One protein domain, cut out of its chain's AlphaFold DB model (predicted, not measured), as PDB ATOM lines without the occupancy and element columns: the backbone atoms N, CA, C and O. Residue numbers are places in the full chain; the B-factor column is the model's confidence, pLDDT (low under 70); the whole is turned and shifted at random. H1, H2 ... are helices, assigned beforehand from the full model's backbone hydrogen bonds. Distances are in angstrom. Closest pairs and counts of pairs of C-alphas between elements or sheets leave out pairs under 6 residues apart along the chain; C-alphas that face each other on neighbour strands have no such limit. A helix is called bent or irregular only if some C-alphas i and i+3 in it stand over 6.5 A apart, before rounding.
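Overview. This is residues 101 to 234 of the 277 residues of a protein of Clostridiales bacterium (UniProt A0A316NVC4). Begin with the longest helix, H1, which with H2 makes a long helical hairpin at one end of the domain; the turn end of this hairpin packs on a body of crossed helices. In that body H3 crosses H8 and H4, and the short helices H5, H6 and H7 lie with loops toward the end far from the hairpin's open end. The printed part has 134 residues with eight named helices, H1 to H8 in chain order, and no named strand; its class is all helix. It is compact, with a radius of gyration of the C-alphas of 14.9 A, and spans 44 by 33 by 26 A.

Along the chain. Find C-alpha 102 at (11.785, -50.486, 119.599); from there H1, residues 102 to 120, runs 27.0 A to C-alpha 120 at (-2.504, -38.876, 99.901). H2, residues 123 to 139, comes back over 24.3 A. H3, residues 151 to 165, is 20.1 A long, and H4, residues 172 to 187, is 21.9 A, with a kink of 29 degrees near residue 179. Next look for three short helices: H5 at residues 195 to 199, H6 at 206 to 209 and H7 at 211 to 214. H6 is irregular, but only just: C-alphas 206 and 209 are 7.0 A apart. H8, residues 220 to 230, spans 15.2 A and ends at C-alpha 230, (-3.413, -57.706, 104.163).

Arrangement. Start at the hairpin: H1 and H2 touch at a shallow tilt of 15 degrees, opposite ways, the closest C-alphas being those of Met 114 and Gly 126, 4.5 A apart. H1 touches H3, the hub, with residues 114 to 118 alone; C-alphas 118 and 155 are closest, at 5.7 A. H3 touches H8 at a steep tilt of 60 degrees, closest at C-alphas 158 and 223, 5.0 A. H4 touches H8 at a tilt of 36 degrees, only just steep, closest at C-alphas 176 and 225, 5.4 A. H5 touches H3, closest at C-alphas 153 and 195, 6.4 A. H6 and H7 are each close to H3 but not clearly touching, with closest C-alphas at 8.0 A and 7.4 A. Every O i to N i+4 pair is within hydrogen-bond range in H1, H2, H3, H5 and H8, and 11 of 12 in H4; H6 and H7 are too short for such a pair.

Size, cuts and confidence. The C-alphas farthest apart, those of Tyr 102 and Gly 203, are 45.6 A apart. The printed part has no cut, and the link from H2 to H3, 11 residues, is long. Mean pLDDT of the printed part is 94.5; look for values under 70 at residues 142 to 143, in that link.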
ATOM      1  N   SER A 101       8.815 -54.055 121.180       77.88
ATOM      2  CA  SER A 101      10.233 -53.711 121.003       77.88
ATOM      3  C   SER A 101      10.379 -52.418 120.196       77.88
ATOM      4  O   SER A 101       9.501 -52.076 119.404       77.88
ATOM      5  N   TYR A 102      11.505 -51.717 120.350       85.06
ATOM      6  CA  TYR A 102      11.785 -50.486 119.599       85.06
ATOM      7  C   TYR A 102      11.702 -50.697 118.077       85.06
ATOM      8  O   TYR A 102      11.245 -49.827 117.342       85.06
ATOM      9  N   GLU A 103      12.100 -51.877 117.602       86.88
ATOM     10  CA  GLU A 103      12.008 -52.285 116.201       86.88
ATOM     11  C   GLU A 103      10.546 -52.461 115.760       86.88
ATOM     12  O   GLU A 103      10.185 -52.052 114.660       86.88
ATOM     13  N   ALA A 104       9.685 -53.018 116.616       85.06
ATOM     14  CA  ALA A 104       8.262 -53.174 116.324       85.06
ATOM     15  C   ALA A 104       7.507 -51.829 116.360       85.06
ATOM     16  O   ALA A 104       6.707 -51.570 115.460       85.06
ATOM     17  N   ASP A 105       7.819 -50.937 117.309       88.62
ATOM     18  CA  ASP A 105       7.317 -49.551 117.318       88.62
ATOM     19  C   ASP A 105       7.742 -48.797 116.044       88.62
ATOM     20  O   ASP A 105       6.940 -48.105 115.414       88.62
ATOM     21  N   LEU A 106       9.000 -48.959 115.616       92.75
ATOM     22  CA  LEU A 106       9.538 -48.316 114.416       92.75
ATOM     23  C   LEU A 106       8.952 -48.905 113.118       92.75
ATOM     24  O   LEU A 106       8.688 -48.165 112.169       92.75
ATOM     25  N   ALA A 107       8.690 -50.214 113.073       92.50
ATOM     26  CA  ALA A 107       7.988 -50.858 111.962       92.50
ATOM     27  C   ALA A 107       6.512 -50.425 111.883       92.50
ATOM     28  O   ALA A 107       5.996 -50.236 110.779       92.50
ATOM     29  N   ALA A 108       5.847 -50.217 113.024       92.38
ATOM     30  CA  ALA A 108       4.498 -49.655 113.088       92.38
ATOM     31  C   ALA A 108       4.469 -48.177 112.656       92.38
ATOM     32  O   ALA A 108       3.579 -47.777 111.907       92.38
ATOM     33  N   TYR A 109       5.475 -47.381 113.037       95.50
ATOM     34  CA  TYR A 109       5.633 -46.008 112.554       95.50
ATOM     35  C   TYR A 109       5.771 -45.951 111.023       95.50
ATOM     36  O   TYR A 109       5.016 -45.235 110.367       95.50
ATOM     37  N   TYR A 110       6.662 -46.754 110.428       97.56
ATOM     38  CA  TYR A 110       6.790 -46.795 108.966       97.56
ATOM     39  C   TYR A 110       5.565 -47.393 108.261       97.56
ATOM     40  O   TYR A 110       5.286 -47.011 107.128       97.56
ATOM     41  N   LEU A 111       4.793 -48.269 108.913       97.00
ATOM     42  CA  LEU A 111       3.498 -48.714 108.390       97.00
ATOM     43  C   LEU A 111       2.477 -47.564 108.341       97.00
ATOM     44  O   LEU A 111       1.784 -47.429 107.339       97.00
ATOM     45  N   ASN A 112       2.432 -46.710 109.368       97.69
ATOM     46  CA  ASN A 112       1.553 -45.538 109.404       97.69
ATOM     47  C   ASN A 112       1.914 -44.497 108.323       97.69
ATOM     48  O   ASN A 112       1.033 -43.970 107.644       97.69
ATOM     49  N   GLU A 113       3.208 -44.241 108.113       98.50
ATOM     50  CA  GLU A 113       3.701 -43.402 107.005       98.50
ATOM     51  C   GLU A 113       3.310 -43.999 105.636       98.50
ATOM     52  O   GLU A 113       2.899 -43.276 104.729       98.50
ATOM     53  N   MET A 114       3.372 -45.330 105.494       98.44
ATOM     54  CA  MET A 114       2.985 -46.052 104.275       98.44
ATOM     55  C   MET A 114       1.476 -45.955 103.986       98.44
ATOM     56  O   MET A 114       1.089 -45.798 102.827       98.44
ATOM     57  N   THR A 115       0.619 -46.006 105.014       98.50
ATOM     58  CA  THR A 115      -0.834 -45.804 104.866       98.50
ATOM     59  C   THR A 115      -1.211 -44.349 104.608       98.50
ATOM     60  O   THR A 115      -2.073 -44.098 103.768       98.50
ATOM     61  N   ALA A 116      -0.551 -43.386 105.260       98.62
ATOM     62  CA  ALA A 116      -0.783 -41.962 105.008       98.62
ATOM     63  C   ALA A 116      -0.455 -41.611 103.548       98.62
ATOM     64  O   ALA A 116      -1.294 -41.067 102.834       98.62
ATOM     65  N   ALA A 117       0.706 -42.053 103.055       98.69
ATOM     66  CA  ALA A 117       1.092 -41.888 101.657       98.69
ATOM     67  C   ALA A 117       0.108 -42.560 100.673       98.69
ATOM     68  O   ALA A 117      -0.126 -42.036  99.584       98.69
ATOM     69  N   ALA A 118      -0.522 -43.682 101.047       98.62
ATOM     70  CA  ALA A 118      -1.559 -44.320 100.232       98.62
ATOM     71  C   ALA A 118      -2.852 -43.482 100.150       98.62
ATOM     72  O   ALA A 118      -3.449 -43.414  99.076       98.62
ATOM     73  N   ALA A 119      -3.261 -42.828 101.244       98.44
ATOM     74  CA  ALA A 119      -4.428 -41.938 101.290       98.44
ATOM     75  C   ALA A 119      -4.167 -40.562 100.637       98.44
ATOM     76  O   ALA A 119      -5.078 -39.958 100.076       98.44
ATOM     77  N   GLU A 120      -2.921 -40.078 100.644       98.31
ATOM     78  CA  GLU A 120      -2.504 -38.876  99.901       98.31
ATOM     79  C   GLU A 120      -2.249 -39.156  98.404       98.31
ATOM     80  O   GLU A 120      -2.294 -38.246  97.573       98.31
ATOM     81  N   GLY A 121      -2.004 -40.419  98.041       98.00
ATOM     82  CA  GLY A 121      -1.663 -40.853  96.685       98.00
ATOM     83  C   GLY A 121      -0.177 -40.711  96.319       98.00
ATOM     84  O   GLY A 121       0.168 -40.847  95.140       98.00
ATOM     85  N   ASP A 122       0.705 -40.459  97.293       98.50
ATOM     86  CA  ASP A 122       2.153 -40.357  97.088       98.50
ATOM     87  C   ASP A 122       2.812 -41.748  97.017       98.50
ATOM     88  O   ASP A 122       3.205 -42.374  98.005       98.50
ATOM     89  N   VAL A 123       2.961 -42.222  95.781       98.19
ATOM     90  CA  VAL A 123       3.591 -43.506  95.451       98.19
ATOM     91  C   VAL A 123       5.100 -43.529  95.749       98.19
ATOM     92  O   VAL A 123       5.659 -44.609  95.938       98.19
ATOM     93  N   GLU A 124       5.785 -42.382  95.802       98.50
ATOM     94  CA  GLU A 124       7.225 -42.327  96.092       98.50
ATOM     95  C   GLU A 124       7.477 -42.361  97.606       98.50
ATOM     96  O   GLU A 124       8.264 -43.186  98.087       98.50
ATOM     97  N   ALA A 125       6.738 -41.555  98.375       98.56
ATOM     98  CA  ALA A 125       6.770 -41.592  99.833       98.56
ATOM     99  C   ALA A 125       6.391 -42.983 100.362       98.56
ATOM    100  O   ALA A 125       7.150 -43.555 101.152       98.56
ATOM    101  N   GLY A 126       5.291 -43.559  99.863       98.62
ATOM    102  CA  GLY A 126       4.772 -44.859 100.288       98.62
ATOM    103  C   GLY A 126       5.735 -46.022 100.050       98.62
ATOM    104  O   GLY A 126       5.988 -46.809 100.962       98.62
ATOM    105  N   ARG A 127       6.377 -46.086  98.875       98.69
ATOM    106  CA  ARG A 127       7.431 -47.082  98.603       98.69
ATOM    107  C   ARG A 127       8.668 -46.871  99.473       98.69
ATOM    108  O   ARG A 127       9.225 -47.837  99.981       98.69
ATOM    109  N   SER A 128       9.062 -45.622  99.733       98.69
ATOM    110  CA  SER A 128      10.160 -45.354 100.673       98.69
ATOM    111  C   SER A 128       9.808 -45.754 102.115       98.69
ATOM    112  O   SER A 128      10.704 -46.050 102.904       98.69
ATOM    113  N   ALA A 129       8.526 -45.741 102.493       98.44
ATOM    114  CA  ALA A 129       8.050 -46.214 103.789       98.44
ATOM    115  C   ALA A 129       8.029 -47.753 103.853       98.44
ATOM    116  O   ALA A 129       8.503 -48.311 104.843       98.44
ATOM    117  N   GLU A 130       7.614 -48.435 102.775       98.19
ATOM    118  CA  GLU A 130       7.771 -49.890 102.618       98.19
ATOM    119  C   GLU A 130       9.241 -50.313 102.791       98.19
ATOM    120  O   GLU A 130       9.531 -51.190 103.605       98.19
ATOM    121  N   GLU A 131      10.178 -49.683 102.073       98.19
ATOM    122  CA  GLU A 131      11.611 -50.008 102.155       98.19
ATOM    123  C   GLU A 131      12.144 -49.894 103.591       98.19
ATOM    124  O   GLU A 131      12.829 -50.799 104.076       98.19
ATOM    125  N   LYS A 132      11.785 -48.817 104.304       97.62
ATOM    126  CA  LYS A 132      12.181 -48.597 105.705       97.62
ATOM    127  C   LYS A 132      11.541 -49.626 106.641       97.62
ATOM    128  O   LYS A 132      12.250 -50.221 107.451       97.62
ATOM    129  N   ARG A 133      10.232 -49.889 106.511       95.69
ATOM    130  CA  ARG A 133       9.506 -50.909 107.292       95.69
ATOM    131  C   ARG A 133      10.136 -52.288 107.104       95.69
ATOM    132  O   ARG A 133      10.439 -52.966 108.081       95.69
ATOM    133  N   ASN A 134      10.372 -52.684 105.857       95.31
ATOM    134  CA  ASN A 134      10.931 -53.987 105.518       95.31
ATOM    135  C   ASN A 134      12.384 -54.127 106.000       95.31
ATOM    136  O   ASN A 134      12.732 -55.189 106.507       95.31
ATOM    137  N   ALA A 135      13.196 -53.064 105.942       94.69
ATOM    138  CA  ALA A 135      14.550 -53.057 106.501       94.69
ATOM    139  C   ALA A 135      14.577 -53.179 108.037       94.69
ATOM    140  O   ALA A 135      15.473 -53.825 108.579       94.69
ATOM    141  N   VAL A 136      13.599 -52.598 108.745       92.56
ATOM    142  CA  VAL A 136      13.450 -52.782 110.201       92.56
ATOM    143  C   VAL A 136      13.018 -54.211 110.530       92.56
ATOM    144  O   VAL A 136      13.594 -54.816 111.429       92.56
ATOM    145  N   ILE A 137      12.079 -54.782 109.768       91.12
ATOM    146  CA  ILE A 137      11.658 -56.184 109.928       91.12
ATOM    147  C   ILE A 137      12.839 -57.135 109.686       91.12
ATOM    148  O   ILE A 137      13.104 -57.972 110.543       91.12
ATOM    149  N   ASP A 138      13.604 -56.960 108.601       90.88
ATOM    150  CA  ASP A 138      14.798 -57.768 108.283       90.88
ATOM    151  C   ASP A 138      15.933 -57.641 109.315       90.88
ATOM    152  O   ASP A 138      16.755 -58.551 109.450       90.88
ATOM    153  N   ALA A 139      16.010 -56.514 110.030       89.38
ATOM    154  CA  ALA A 139      16.956 -56.313 111.128       89.38
ATOM    155  C   ALA A 139      16.447 -56.875 112.468       89.38
ATOM    156  O   ALA A 139      17.246 -57.121 113.375       89.38
ATOM    157  N   SER A 140      15.134 -57.069 112.604       81.94
ATOM    158  CA  SER A 140      14.499 -57.596 113.806       81.94
ATOM    159  C   SER A 140      14.488 -59.127 113.818       81.94
ATOM    160  O   SER A 140      14.321 -59.780 112.793       81.94
ATOM    161  N   ALA A 141      14.586 -59.711 115.011       72.31
ATOM    162  CA  ALA A 141      14.146 -61.083 115.266       72.31
ATOM    163  C   ALA A 141      12.784 -61.051 115.984       72.31
ATOM    164  O   ALA A 141      12.607 -61.688 117.024       72.31
ATOM    165  N   ALA A 142      11.869 -60.206 115.495       67.56
ATOM    166  CA  ALA A 142      10.557 -60.014 116.098       67.56
ATOM    167  C   ALA A 142       9.685 -61.254 115.860       67.56
ATOM    168  O   ALA A 142       9.367 -61.590 114.724       67.56
ATOM    169  N   GLU A 143       9.300 -61.915 116.949       65.88
ATOM    170  CA  GLU A 143       8.370 -63.040 116.938       65.88
ATOM    171  C   GLU A 143       7.081 -62.631 117.671       65.88
ATOM    172  O   GLU A 143       7.160 -62.181 118.820       65.88
ATOM    173  N   PRO A 144       5.895 -62.795 117.060       71.12
ATOM    174  CA  PRO A 144       5.666 -63.377 115.734       71.12
ATOM    175  C   PRO A 144       5.984 -62.392 114.586       71.12
ATOM    176  O   PRO A 144       5.744 -61.193 114.723       71.12
ATOM    177  N   ASP A 145       6.492 -62.902 113.456       73.44
ATOM    178  CA  ASP A 145       6.821 -62.107 112.252       73.44
ATOM    179  C   ASP A 145       5.622 -61.241 111.789       73.44
ATOM    180  O   ASP A 145       4.583 -61.790 111.407       73.44
ATOM    181  N   PRO A 146       5.727 -59.895 111.780       74.81
ATOM    182  CA  PRO A 146       4.636 -59.007 111.371       74.81
ATOM    183  C   PRO A 146       4.373 -59.002 109.855       74.81
ATOM    184  O   PRO A 146       3.478 -58.289 109.394       74.81
ATOM    185  N   GLY A 147       5.161 -59.742 109.068       85.19
ATOM    186  CA  GLY A 147       4.996 -59.915 107.632       85.19
ATOM    187  C   GLY A 147       5.371 -58.680 106.810       85.19
ATOM    188  O   GLY A 147       5.282 -57.528 107.249       85.19
ATOM    189  N   LYS A 148       5.781 -58.899 105.557       93.94
ATOM    190  CA  LYS A 148       6.018 -57.817 104.591       93.94
ATOM    191  C   LYS A 148       4.749 -57.549 103.792       93.94
ATOM    192  O   LYS A 148       4.202 -58.458 103.176       93.94
ATOM    193  N   ILE A 149       4.307 -56.297 103.814       96.19
ATOM    194  CA  ILE A 149       3.180 -55.785 103.033       96.19
ATOM    195  C   ILE A 149       3.784 -54.870 101.975       96.19
ATOM    196  O   ILE A 149       4.546 -53.974 102.339       96.19
ATOM    197  N   SER A 150       3.463 -55.086 100.696       98.12
ATOM    198  CA  SER A 150       3.893 -54.155  99.653       98.12
ATOM    199  C   SER A 150       2.958 -52.954  99.574       98.12
ATOM    200  O   SER A 150       1.735 -53.102  99.633       98.12
ATOM    201  N   PHE A 151       3.534 -51.767  99.400       98.69
ATOM    202  CA  PHE A 151       2.792 -50.545  99.137       98.69
ATOM    203  C   PHE A 151       1.989 -50.646  97.833       98.69
ATOM    204  O   PHE A 151       0.853 -50.185  97.790       98.69
ATOM    205  N   ASP A 152       2.538 -51.273  96.786       98.50
ATOM    206  CA  ASP A 152       1.847 -51.384  95.495       98.50
ATOM    207  C   ASP A 152       0.584 -52.259  95.603       98.50
ATOM    208  O   ASP A 152      -0.459 -51.891  95.057       98.50
ATOM    209  N   ASP A 153       0.641 -53.355  96.368       98.56
ATOM    210  CA  ASP A 153      -0.526 -54.197  96.673       98.56
ATOM    211  C   ASP A 153      -1.532 -53.472  97.581       98.56
ATOM    212  O   ASP A 153      -2.730 -53.475  97.285       98.56
ATOM    213  N   LEU A 154      -1.065 -52.802  98.646       98.75
ATOM    214  CA  LEU A 154      -1.912 -51.996  99.536       98.75
ATOM    215  C   LEU A 154      -2.667 -50.919  98.753       98.75
ATOM    216  O   LEU A 154      -3.889 -50.821  98.858       98.75
ATOM    217  N   TYR A 155      -1.959 -50.124  97.952       98.75
ATOM    218  CA  TYR A 155      -2.526 -49.007  97.205       98.75
ATOM    219  C   TYR A 155      -3.472 -49.483  96.095       98.75
ATOM    220  O   TYR A 155      -4.546 -48.905  95.913       98.75
ATOM    221  N   LEU A 156      -3.138 -50.570  95.389       98.56
ATOM    222  CA  LEU A 156      -4.015 -51.139  94.364       98.56
ATOM    223  C   LEU A 156      -5.297 -51.739  94.968       98.56
ATOM    224  O   LEU A 156      -6.385 -51.466  94.456       98.56
ATOM    225  N   LEU A 157      -5.190 -52.491  96.071       98.62
ATOM    226  CA  LEU A 157      -6.341 -53.038  96.796       98.62
ATOM    227  C   LEU A 157      -7.230 -51.912  97.345       98.62
ATOM    228  O   LEU A 157      -8.436 -51.913  97.096       98.62
ATOM    229  N   SER A 158      -6.628 -50.905  97.989       98.69
ATOM    230  CA  SER A 158      -7.325 -49.707  98.486       98.69
ATOM    231  C   SER A 158      -8.107 -49.012  97.373       98.69
ATOM    232  O   SER A 158      -9.265 -48.649  97.562       98.69
ATOM    233  N   LYS A 159      -7.512 -48.860  96.181       98.38
ATOM    234  CA  LYS A 159      -8.165 -48.224  95.026       98.38
ATOM    235  C   LYS A 159      -9.337 -49.030  94.471       98.38
ATOM    236  O   LYS A 159     -10.313 -48.413  94.052       98.38
ATOM    237  N   VAL A 160      -9.296 -50.365  94.474       97.75
ATOM    238  CA  VAL A 160     -10.468 -51.169  94.068       97.75
ATOM    239  C   VAL A 160     -11.565 -51.115  95.129       97.75
ATOM    240  O   VAL A 160     -12.708 -50.827  94.780       97.75
ATOM    241  N   ILE A 161     -11.226 -51.262  96.416       98.06
ATOM    242  CA  ILE A 161     -12.184 -51.084  97.522       98.06
ATOM    243  C   ILE A 161     -12.845 -49.703  97.436       98.06
ATOM    244  O   ILE A 161     -14.061 -49.602  97.556       98.06
ATOM    245  N   CYS A 162     -12.091 -48.640  97.140       97.81
ATOM    246  CA  CYS A 162     -12.664 -47.303  96.999       97.81
ATOM    247  C   CYS A 162     -13.440 -47.066  95.697       97.81
ATOM    248  O   CYS A 162     -14.337 -46.225  95.669       97.81
ATOM    249  N   TYR A 163     -13.154 -47.803  94.622       96.00
ATOM    250  CA  TYR A 163     -13.954 -47.716  93.402       96.00
ATOM    251  C   TYR A 163     -15.340 -48.357  93.585       96.00
ATOM    252  O   TYR A 163     -16.334 -47.774  93.152       96.00
ATOM    253  N   GLU A 164     -15.404 -49.520  94.241       94.88
ATOM    254  CA  GLU A 164     -16.641 -50.296  94.429       94.88
ATOM    255  C   GLU A 164     -17.417 -49.905  95.712       94.88
ATOM    256  O   GLU A 164     -18.646 -49.956  95.736       94.88
ATOM    257  N   ALA A 165     -16.718 -49.496  96.781       95.50
ATOM    258  CA  ALA A 165     -17.269 -49.255  98.126       95.50
ATOM    259  C   ALA A 165     -16.737 -47.981  98.837       95.50
ATOM    260  O   ALA A 165     -17.002 -47.767 100.023       95.50
ATOM    261  N   GLY A 166     -16.031 -47.091  98.133       94.25
ATOM    262  CA  GLY A 166     -15.495 -45.823  98.665       94.25
ATOM    263  C   GLY A 166     -16.529 -44.706  98.801       94.25
ATOM    264  O   GLY A 166     -16.285 -43.578  98.391       94.25
ATOM    265  N   SER A 167     -17.724 -45.036  99.289       94.81
ATOM    266  CA  SER A 167     -18.815 -44.091  99.533       94.81
ATOM    267  C   SER A 167     -19.081 -43.976 101.028       94.81
ATOM    268  O   SER A 167     -19.276 -44.992 101.690       94.81
ATOM    269  N   ASP A 168     -19.124 -42.751 101.549       94.12
ATOM    270  CA  ASP A 168     -19.067 -42.421 102.983       94.12
ATOM    271  C   ASP A 168     -20.155 -43.120 103.824       94.12
ATOM    272  O   ASP A 168     -19.950 -43.429 104.993       94.12
ATOM    273  N   TRP A 169     -21.325 -43.387 103.230       94.75
ATOM    274  CA  TRP A 169     -22.472 -44.014 103.905       94.75
ATOM    275  C   TRP A 169     -22.414 -45.549 103.965       94.75
ATOM    276  O   TRP A 169     -23.309 -46.163 104.547       94.75
ATOM    277  N   LEU A 170     -21.412 -46.174 103.344       95.69
ATOM    278  CA  LEU A 170     -21.183 -47.616 103.419       95.69
ATOM    279  C   LEU A 170     -20.394 -47.972 104.685       95.69
ATOM    280  O   LEU A 170     -19.622 -47.163 105.203       95.69
ATOM    281  N   THR A 171     -20.590 -49.191 105.183       95.81
ATOM    282  CA  THR A 171     -19.907 -49.698 106.380       95.81
ATOM    283  C   THR A 171     -18.534 -50.274 106.045       95.81
ATOM    284  O   THR A 171     -18.310 -50.795 104.950       95.81
ATOM    285  N   ASP A 172     -17.624 -50.261 107.019       96.12
ATOM    286  CA  ASP A 172     -16.304 -50.891 106.869       96.12
ATOM    287  C   ASP A 172     -16.422 -52.405 106.680       96.12
ATOM    288  O   ASP A 172     -15.645 -53.000 105.944       96.12
ATOM    289  N   GLU A 173     -17.451 -53.022 107.263       96.06
ATOM    290  CA  GLU A 173     -17.806 -54.425 107.033       96.06
ATOM    291  C   GLU A 173     -18.043 -54.712 105.539       96.06
ATOM    292  O   GLU A 173     -17.483 -55.661 104.995       96.06
ATOM    293  N   PHE A 174     -18.772 -53.832 104.838       97.25
ATOM    294  CA  PHE A 174     -18.974 -53.943 103.391       97.25
ATOM    295  C   PHE A 174     -17.679 -53.686 102.600       97.25
ATOM    296  O   PHE A 174     -17.383 -54.438 101.670       97.25
ATOM    297  N   ARG A 175     -16.867 -52.685 102.986       98.06
ATOM    298  CA  ARG A 175     -15.539 -52.428 102.376       98.06
ATOM    299  C   ARG A 175     -14.621 -53.650 102.485       98.06
ATOM    300  O   ARG A 175     -13.969 -54.023 101.509       98.06
ATOM    301  N   ILE A 176     -14.616 -54.296 103.651       98.50
ATOM    302  CA  ILE A 176     -13.835 -55.502 103.932       98.50
ATOM    303  C   ILE A 176     -14.357 -56.675 103.106       98.50
ATOM    304  O   ILE A 176     -13.551 -57.296 102.426       98.50
ATOM    305  N   CYS A 177     -15.669 -56.936 103.053       98.19
ATOM    306  CA  CYS A 177     -16.211 -58.009 102.207       98.19
ATOM    307  C   CYS A 177     -15.884 -57.809 100.711       98.19
ATOM    308  O   CYS A 177     -15.528 -58.766 100.023       98.19
ATOM    309  N   VAL A 178     -15.939 -56.570 100.202       97.75
ATOM    310  CA  VAL A 178     -15.546 -56.235  98.819       97.75
ATOM    311  C   VAL A 178     -14.071 -56.549  98.549       97.75
ATOM    312  O   VAL A 178     -13.754 -57.181  97.540       97.75
ATOM    313  N   GLY A 179     -13.160 -56.151  99.442       98.31
ATOM    314  CA  GLY A 179     -11.735 -56.460  99.295       98.31
ATOM    315  C   GLY A 179     -11.392 -57.931  99.566       98.31
ATOM    316  O   GLY A 179     -10.491 -58.488  98.941       98.31
ATOM    317  N   GLU A 180     -12.136 -58.601 100.442       98.56
ATOM    318  CA  GLU A 180     -11.962 -60.013 100.783       98.56
ATOM    319  C   GLU A 180     -12.215 -60.934  99.589       98.56
ATOM    320  O   GLU A 180     -11.483 -61.904  99.421       98.56
ATOM    321  N   VAL A 181     -13.145 -60.591  98.690       98.06
ATOM    322  CA  VAL A 181     -13.319 -61.314  97.416       98.06
ATOM    323  C   VAL A 181     -12.021 -61.337  96.596       98.06
ATOM    324  O   VAL A 181     -11.703 -62.359  95.991       98.06
ATOM    325  N   ILE A 182     -11.226 -60.261  96.607       98.38
ATOM    326  CA  ILE A 182      -9.918 -60.221  95.928       98.38
ATOM    327  C   ILE A 182      -8.924 -61.140  96.649       98.38
ATOM    328  O   ILE A 182      -8.244 -61.933  96.000       98.38
ATOM    329  N   MET A 183      -8.880 -61.099  97.982       98.44
ATOM    330  CA  MET A 183      -7.981 -61.948  98.777       98.44
ATOM    331  C   MET A 183      -8.312 -63.446  98.655       98.44
ATOM    332  O   MET A 183      -7.406 -64.271  98.542       98.44
ATOM    333  N   ASN A 184      -9.599 -63.795  98.618       97.50
ATOM    334  CA  ASN A 184     -10.090 -65.157  98.411       97.50
ATOM    335  C   ASN A 184      -9.762 -65.663  97.004       97.50
ATOM    336  O   ASN A 184      -9.322 -66.802  96.851       97.50
ATOM    337  N   ARG A 185      -9.872 -64.806  95.978       97.56
ATOM    338  CA  ARG A 185      -9.398 -65.113  94.620       97.56
ATOM    339  C   ARG A 185      -7.895 -65.409  94.612       97.56
ATOM    340  O   ARG A 185      -7.510 -66.469  94.139       97.56
ATOM    341  N   VAL A 186      -7.057 -64.548  95.197       97.25
ATOM    342  CA  VAL A 186      -5.594 -64.771  95.268       97.25
ATOM    343  C   VAL A 186      -5.244 -66.097  95.967       97.25
ATOM    344  O   VAL A 186      -4.352 -66.820  95.516       97.25
ATOM    345  N   ALA A 187      -5.968 -66.461  97.031       95.31
ATOM    346  CA  ALA A 187      -5.790 -67.736  97.730       95.31
ATOM    347  C   ALA A 187      -6.309 -68.959  96.938       95.31
ATOM    348  O   ALA A 187      -5.729 -70.046  97.020       95.31
ATOM    349  N   SER A 188      -7.386 -68.790  96.170       94.56
ATOM    350  CA  SER A 188      -8.061 -69.841  95.402       94.56
ATOM    351  C   SER A 188      -7.201 -70.384  94.253       94.56
ATOM    352  O   SER A 188      -6.507 -69.621  93.576       94.56
ATOM    353  N   PRO A 189      -7.244 -71.696  93.947       93.00
ATOM    354  CA  PRO A 189      -6.579 -72.253  92.772       93.00
ATOM    355  C   PRO A 189      -7.246 -71.889  91.432       93.00
ATOM    356  O   PRO A 189      -6.652 -72.168  90.393       93.00
ATOM    357  N   GLU A 190      -8.438 -71.281  91.434       93.94
ATOM    358  CA  GLU A 190      -9.165 -70.878  90.218       93.94
ATOM    359  C   GLU A 190      -8.618 -69.591  89.572       93.94
ATOM    360  O   GLU A 190      -8.796 -69.370  88.372       93.94
ATOM    361  N   TYR A 191      -7.945 -68.742  90.354       96.25
ATOM    362  CA  TYR A 191      -7.531 -67.392  89.955       96.25
ATOM    363  C   TYR A 191      -5.997 -67.196  90.041       96.25
ATOM    364  O   TYR A 191      -5.283 -68.039  90.610       96.25
ATOM    365  N   PRO A 192      -5.460 -66.100  89.460       96.94
ATOM    366  CA  PRO A 192      -4.041 -65.750  89.549       96.94
ATOM    367  C   PRO A 192      -3.509 -65.591  90.984       96.94
ATOM    368  O   PRO A 192      -4.247 -65.269  91.908       96.94
ATOM    369  N   ASP A 193      -2.199 -65.779  91.147       94.69
ATOM    370  CA  ASP A 193      -1.489 -65.792  92.437       94.69
ATOM    371  C   ASP A 193      -1.105 -64.400  92.992       94.69
ATOM    372  O   ASP A 193      -0.316 -64.317  93.931       94.69
ATOM    373  N   SER A 194      -1.615 -63.299  92.426       97.50
ATOM    374  CA  SER A 194      -1.291 -61.934  92.874       97.50
ATOM    375  C   SER A 194      -2.506 -61.001  92.841       97.50
ATOM    376  O   SER A 194      -3.400 -61.156  92.004       97.50
ATOM    377  N   ILE A 195      -2.529 -60.008  93.738       98.00
ATOM    378  CA  ILE A 195      -3.583 -58.981  93.805       98.00
ATOM    379  C   ILE A 195      -3.649 -58.215  92.477       98.00
ATOM    380  O   ILE A 195      -4.731 -58.053  91.913       98.00
ATOM    381  N   HIS A 196      -2.488 -57.845  91.925       97.69
ATOM    382  CA  HIS A 196      -2.364 -57.267  90.587       97.69
ATOM    383  C   HIS A 196      -3.058 -58.116  89.510       97.69
ATOM    384  O   HIS A 196      -3.933 -57.620  88.801       97.69
ATOM    385  N   ASP A 197      -2.709 -59.397  89.384       97.56
ATOM    386  CA  ASP A 197      -3.177 -60.222  88.267       97.56
ATOM    387  C   ASP A 197      -4.645 -60.645  88.413       97.56
ATOM    388  O   ASP A 197      -5.311 -60.864  87.402       97.56
ATOM    389  N   VAL A 198      -5.176 -60.703  89.641       97.50
ATOM    390  CA  VAL A 198      -6.620 -60.832  89.909       97.50
ATOM    391  C   VAL A 198      -7.370 -59.563  89.495       97.50
ATOM    392  O   VAL A 198      -8.402 -59.651  88.828       97.50
ATOM    393  N   ILE A 199      -6.855 -58.381  89.846       97.00
ATOM    394  CA  ILE A 199      -7.503 -57.092  89.557       97.00
ATOM    395  C   ILE A 199      -7.468 -56.768  88.054       97.00
ATOM    396  O   ILE A 199      -8.480 -56.359  87.482       97.00
ATOM    397  N   TYR A 200      -6.345 -57.025  87.381       96.25
ATOM    398  CA  TYR A 200      -6.199 -56.853  85.932       96.25
ATOM    399  C   TYR A 200      -6.668 -58.071  85.109       96.25
ATOM    400  O   TYR A 200      -6.550 -58.062  83.878       96.25
ATOM    401  N   GLN A 201      -7.253 -59.105  85.735       95.44
ATOM    402  CA  GLN A 201      -7.806 -60.254  85.015       95.44
ATOM    403  C   GLN A 201      -8.924 -59.798  84.062       95.44
ATOM    404  O   GLN A 201      -9.909 -59.166  84.459       95.44
ATOM    405  N   LYS A 202      -8.789 -60.144  82.775       92.19
ATOM    406  CA  LYS A 202      -9.710 -59.710  81.715       92.19
ATOM    407  C   LYS A 202     -11.162 -60.083  82.039       92.19
ATOM    408  O   LYS A 202     -11.543 -61.244  81.919       92.19
ATOM    409  N   GLY A 203     -11.978 -59.069  82.316       87.56
ATOM    410  CA  GLY A 203     -13.417 -59.205  82.549       87.56
ATOM    411  C   GLY A 203     -13.847 -59.147  84.015       87.56
ATOM    412  O   GLY A 203     -15.048 -59.124  84.244       87.56
ATOM    413  N   GLN A 204     -12.916 -59.076  84.977       86.38
ATOM    414  CA  GLN A 204     -13.256 -58.851  86.387       86.38
ATOM    415  C   GLN A 204     -13.576 -57.369  86.634       86.38
ATOM    416  O   GLN A 204     -14.735 -56.966  86.621       86.38
ATOM    417  N   TYR A 205     -12.553 -56.524  86.778       86.75
ATOM    418  CA  TYR A 205     -12.733 -55.114  87.121       86.75
ATOM    419  C   TYR A 205     -12.686 -54.243  85.863       86.75
ATOM    420  O   TYR A 205     -11.626 -53.871  85.361       86.75
ATOM    421  N   SER A 206     -13.861 -53.904  85.325       85.94
ATOM    422  CA  SER A 206     -13.979 -53.076  84.108       85.94
ATOM    423  C   SER A 206     -13.349 -51.679  84.249       85.94
ATOM    424  O   SER A 206     -12.932 -51.074  83.259       85.94
ATOM    425  N   CYS A 207     -13.231 -51.185  85.484       86.12
ATOM    426  CA  CYS A 207     -12.731 -49.861  85.826       86.12
ATOM    427  C   CYS A 207     -11.218 -49.677  85.631       86.12
ATOM    428  O   CYS A 207     -10.792 -48.554  85.357       86.12
ATOM    429  N   VAL A 208     -10.403 -50.736  85.716       90.56
ATOM    430  CA  VAL A 208      -8.935 -50.613  85.879       90.56
ATOM    431  C   VAL A 208      -8.222 -49.976  84.684       90.56
ATOM    432  O   VAL A 208      -7.184 -49.343  84.838       90.56
ATOM    433  N   ASN A 209      -8.817 -50.075  83.493       89.69
ATOM    434  CA  ASN A 209      -8.306 -49.477  82.255       89.69
ATOM    435  C   ASN A 209      -8.845 -48.050  82.003       89.69
ATOM    436  O   ASN A 209      -8.692 -47.512  80.905       89.69
ATOM    437  N   THR A 210      -9.515 -47.430  82.982       92.62
ATOM    438  CA  THR A 210     -10.093 -46.082  82.849       92.62
ATOM    439  C   THR A 210      -9.193 -45.005  83.452       92.62
ATOM    440  O   THR A 210      -8.563 -45.199  84.490       92.62
ATOM    441  N   ALA A 211      -9.220 -43.805  82.864       92.69
ATOM    442  CA  ALA A 211      -8.556 -42.632  83.442       92.69
ATOM    443  C   ALA A 211      -9.087 -42.278  84.850       92.69
ATOM    444  O   ALA A 211      -8.336 -41.753  85.667       92.69
ATOM    445  N   ARG A 212     -10.355 -42.614  85.151       93.12
ATOM    446  CA  ARG A 212     -10.955 -42.465  86.488       93.12
ATOM    447  C   ARG A 212     -10.242 -43.339  87.520       93.12
ATOM    448  O   ARG A 212      -9.925 -42.835  88.584       93.12
ATOM    449  N   PHE A 213      -9.986 -44.613  87.216       95.44
ATOM    450  CA  PHE A 213      -9.269 -45.507  88.132       95.44
ATOM    451  C   PHE A 213      -7.775 -45.166  88.219       95.44
ATOM    452  O   PHE A 213      -7.205 -45.139  89.310       95.44
ATOM    453  N   ALA A 214      -7.146 -44.819  87.090       94.06
ATOM    454  CA  ALA A 214      -5.755 -44.371  87.073       94.06
ATOM    455  C   ALA A 214      -5.538 -43.178  88.027       94.06
ATOM    456  O   ALA A 214      -4.688 -43.259  88.911       94.06
ATOM    457  N   GLY A 215      -6.371 -42.136  87.916       95.56
ATOM    458  CA  GLY A 215      -6.344 -40.943  88.772       95.56
ATOM    459  C   GLY A 215      -7.106 -41.043  90.102       95.56
ATOM    460  O   GLY A 215      -7.253 -40.024  90.768       95.56
ATOM    461  N   LEU A 216      -7.619 -42.218  90.489       97.38
ATOM    462  CA  LEU A 216      -8.281 -42.404  91.785       97.38
ATOM    463  C   LEU A 216      -7.247 -42.401  92.916       97.38
ATOM    464  O   LEU A 216      -6.278 -43.157  92.858       97.38
ATOM    465  N   VAL A 217      -7.501 -41.615  93.956       98.12
ATOM    466  CA  VAL A 217      -6.838 -41.712  95.264       98.12
ATOM    467  C   VAL A 217      -7.856 -42.338  96.234       98.12
ATOM    468  O   VAL A 217      -9.027 -41.947  96.175       98.12
ATOM    469  N   PRO A 218      -7.491 -43.354  97.038       98.19
ATOM    470  CA  PRO A 218      -8.397 -43.976  98.000       98.19
ATOM    471  C   PRO A 218      -8.583 -43.094  99.246       98.19
ATOM    472  O   PRO A 218      -7.705 -42.309  99.588       98.19
ATOM    473  N   THR A 219      -9.708 -43.243  99.945       98.31
ATOM    474  CA  THR A 219      -9.938 -42.612 101.254       98.31
ATOM    475  C   THR A 219      -9.289 -43.423 102.378       98.31
ATOM    476  O   THR A 219      -8.932 -44.590 102.189       98.31
ATOM    477  N   GLU A 220      -9.160 -42.826 103.565       98.06
ATOM    478  CA  GLU A 220      -8.559 -43.466 104.742       98.06
ATOM    479  C   GLU A 220      -9.275 -44.778 105.121       98.06
ATOM    480  O   GLU A 220      -8.612 -45.774 105.402       98.06
ATOM    481  N   GLU A 221     -10.607 -44.843 105.018       98.31
ATOM    482  CA  GLU A 221     -11.404 -46.046 105.316       98.31
ATOM    483  C   GLU A 221     -11.153 -47.182 104.309       98.31
ATOM    484  O   GLU A 221     -11.206 -48.365 104.650       98.31
ATOM    485  N   CYS A 222     -10.854 -46.841 103.051       98.69
ATOM    486  CA  CYS A 222     -10.463 -47.812 102.031       98.69
ATOM    487  C   CYS A 222      -9.046 -48.353 102.268       98.69
ATOM    488  O   CYS A 222      -8.792 -49.527 101.991       98.69
ATOM    489  N   VAL A 223      -8.139 -47.510 102.777       98.81
ATOM    490  CA  VAL A 223      -6.765 -47.894 103.134       98.81
ATOM    491  C   VAL A 223      -6.743 -48.744 104.408       98.81
ATOM    492  O   VAL A 223      -6.042 -49.754 104.430       98.81
ATOM    493  N   ASP A 224      -7.547 -48.419 105.425       98.50
ATOM    494  CA  ASP A 224      -7.726 -49.252 106.625       98.50
ATOM    495  C   ASP A 224      -8.275 -50.641 106.265       98.50
ATOM    496  O   ASP A 224      -7.675 -51.658 106.618       98.50
ATOM    497  N   ALA A 225      -9.360 -50.702 105.482       98.62
ATOM    498  CA  ALA A 225      -9.933 -51.969 105.030       98.62
ATOM    499  C   ALA A 225      -8.916 -52.816 104.240       98.62
ATOM    500  O   ALA A 225      -8.776 -54.013 104.501       98.62
ATOM    501  N   ALA A 226      -8.161 -52.205 103.317       98.75
ATOM    502  CA  ALA A 226      -7.105 -52.886 102.569       98.75
ATOM    503  C   ALA A 226      -5.962 -53.377 103.475       98.75
ATOM    504  O   ALA A 226      -5.530 -54.525 103.347       98.75
ATOM    505  N   LEU A 227      -5.495 -52.549 104.417       98.50
ATOM    506  CA  LEU A 227      -4.452 -52.926 105.370       98.50
ATOM    507  C   LEU A 227      -4.900 -54.108 106.235       98.50
ATOM    508  O   LEU A 227      -4.165 -55.081 106.370       98.50
ATOM    509  N   ARG A 228      -6.113 -54.061 106.789       98.19
ATOM    510  CA  ARG A 228      -6.657 -55.121 107.651       98.19
ATOM    511  C   ARG A 228      -6.805 -56.445 106.906       98.19
ATOM    512  O   ARG A 228      -6.446 -57.490 107.447       98.19
ATOM    513  N   LEU A 229      -7.221 -56.408 105.639       98.44
ATOM    514  CA  LEU A 229      -7.236 -57.573 104.748       98.44
ATOM    515  C   LEU A 229      -5.832 -58.151 104.493       98.44
ATOM    516  O   LEU A 229      -5.671 -59.376 104.470       98.44
ATOM    517  N   LEU A 230      -4.815 -57.299 104.338       97.50
ATOM    518  CA  LEU A 230      -3.413 -57.706 104.163       97.50
ATOM    519  C   LEU A 230      -2.798 -58.249 105.467       97.50
ATOM    520  O   LEU A 230      -2.055 -59.225 105.424       97.50
ATOM    521  N   CYS A 231      -3.205 -57.717 106.621       95.31
ATOM    522  CA  CYS A 231      -2.927 -58.259 107.958       95.31
ATOM    523  C   CYS A 231      -3.745 -59.526 108.302       95.31
ATOM    524  O   CYS A 231      -3.602 -60.072 109.396       95.31
ATOM    525  N   GLY A 232      -4.595 -60.014 107.390       94.88
ATOM    526  CA  GLY A 232      -5.296 -61.293 107.526       94.88
ATOM    527  C   GLY A 232      -6.698 -61.247 108.143       94.88
ATOM    528  O   GLY A 232      -7.243 -62.310 108.428       94.88
ATOM    529  N   GLU A 233      -7.321 -60.075 108.326       96.31
ATOM    530  CA  GLU A 233      -8.732 -59.999 108.740       96.31
ATOM    531  C   GLU A 233      -9.643 -60.622 107.669       96.31
ATOM    532  O   GLU A 233      -9.518 -60.316 106.484       96.31
ATOM    533  N   ARG A 234     -10.561 -61.504 108.075       96.12
ATOM    534  CA  ARG A 234     -11.523 -62.193 107.202       96.12
ATOM    535  C   ARG A 234     -12.916 -62.174 107.830       96.12
ATOM    536  O   ARG A 234     -13.039 -62.202 109.057       96.12
TER     537      ARG A 234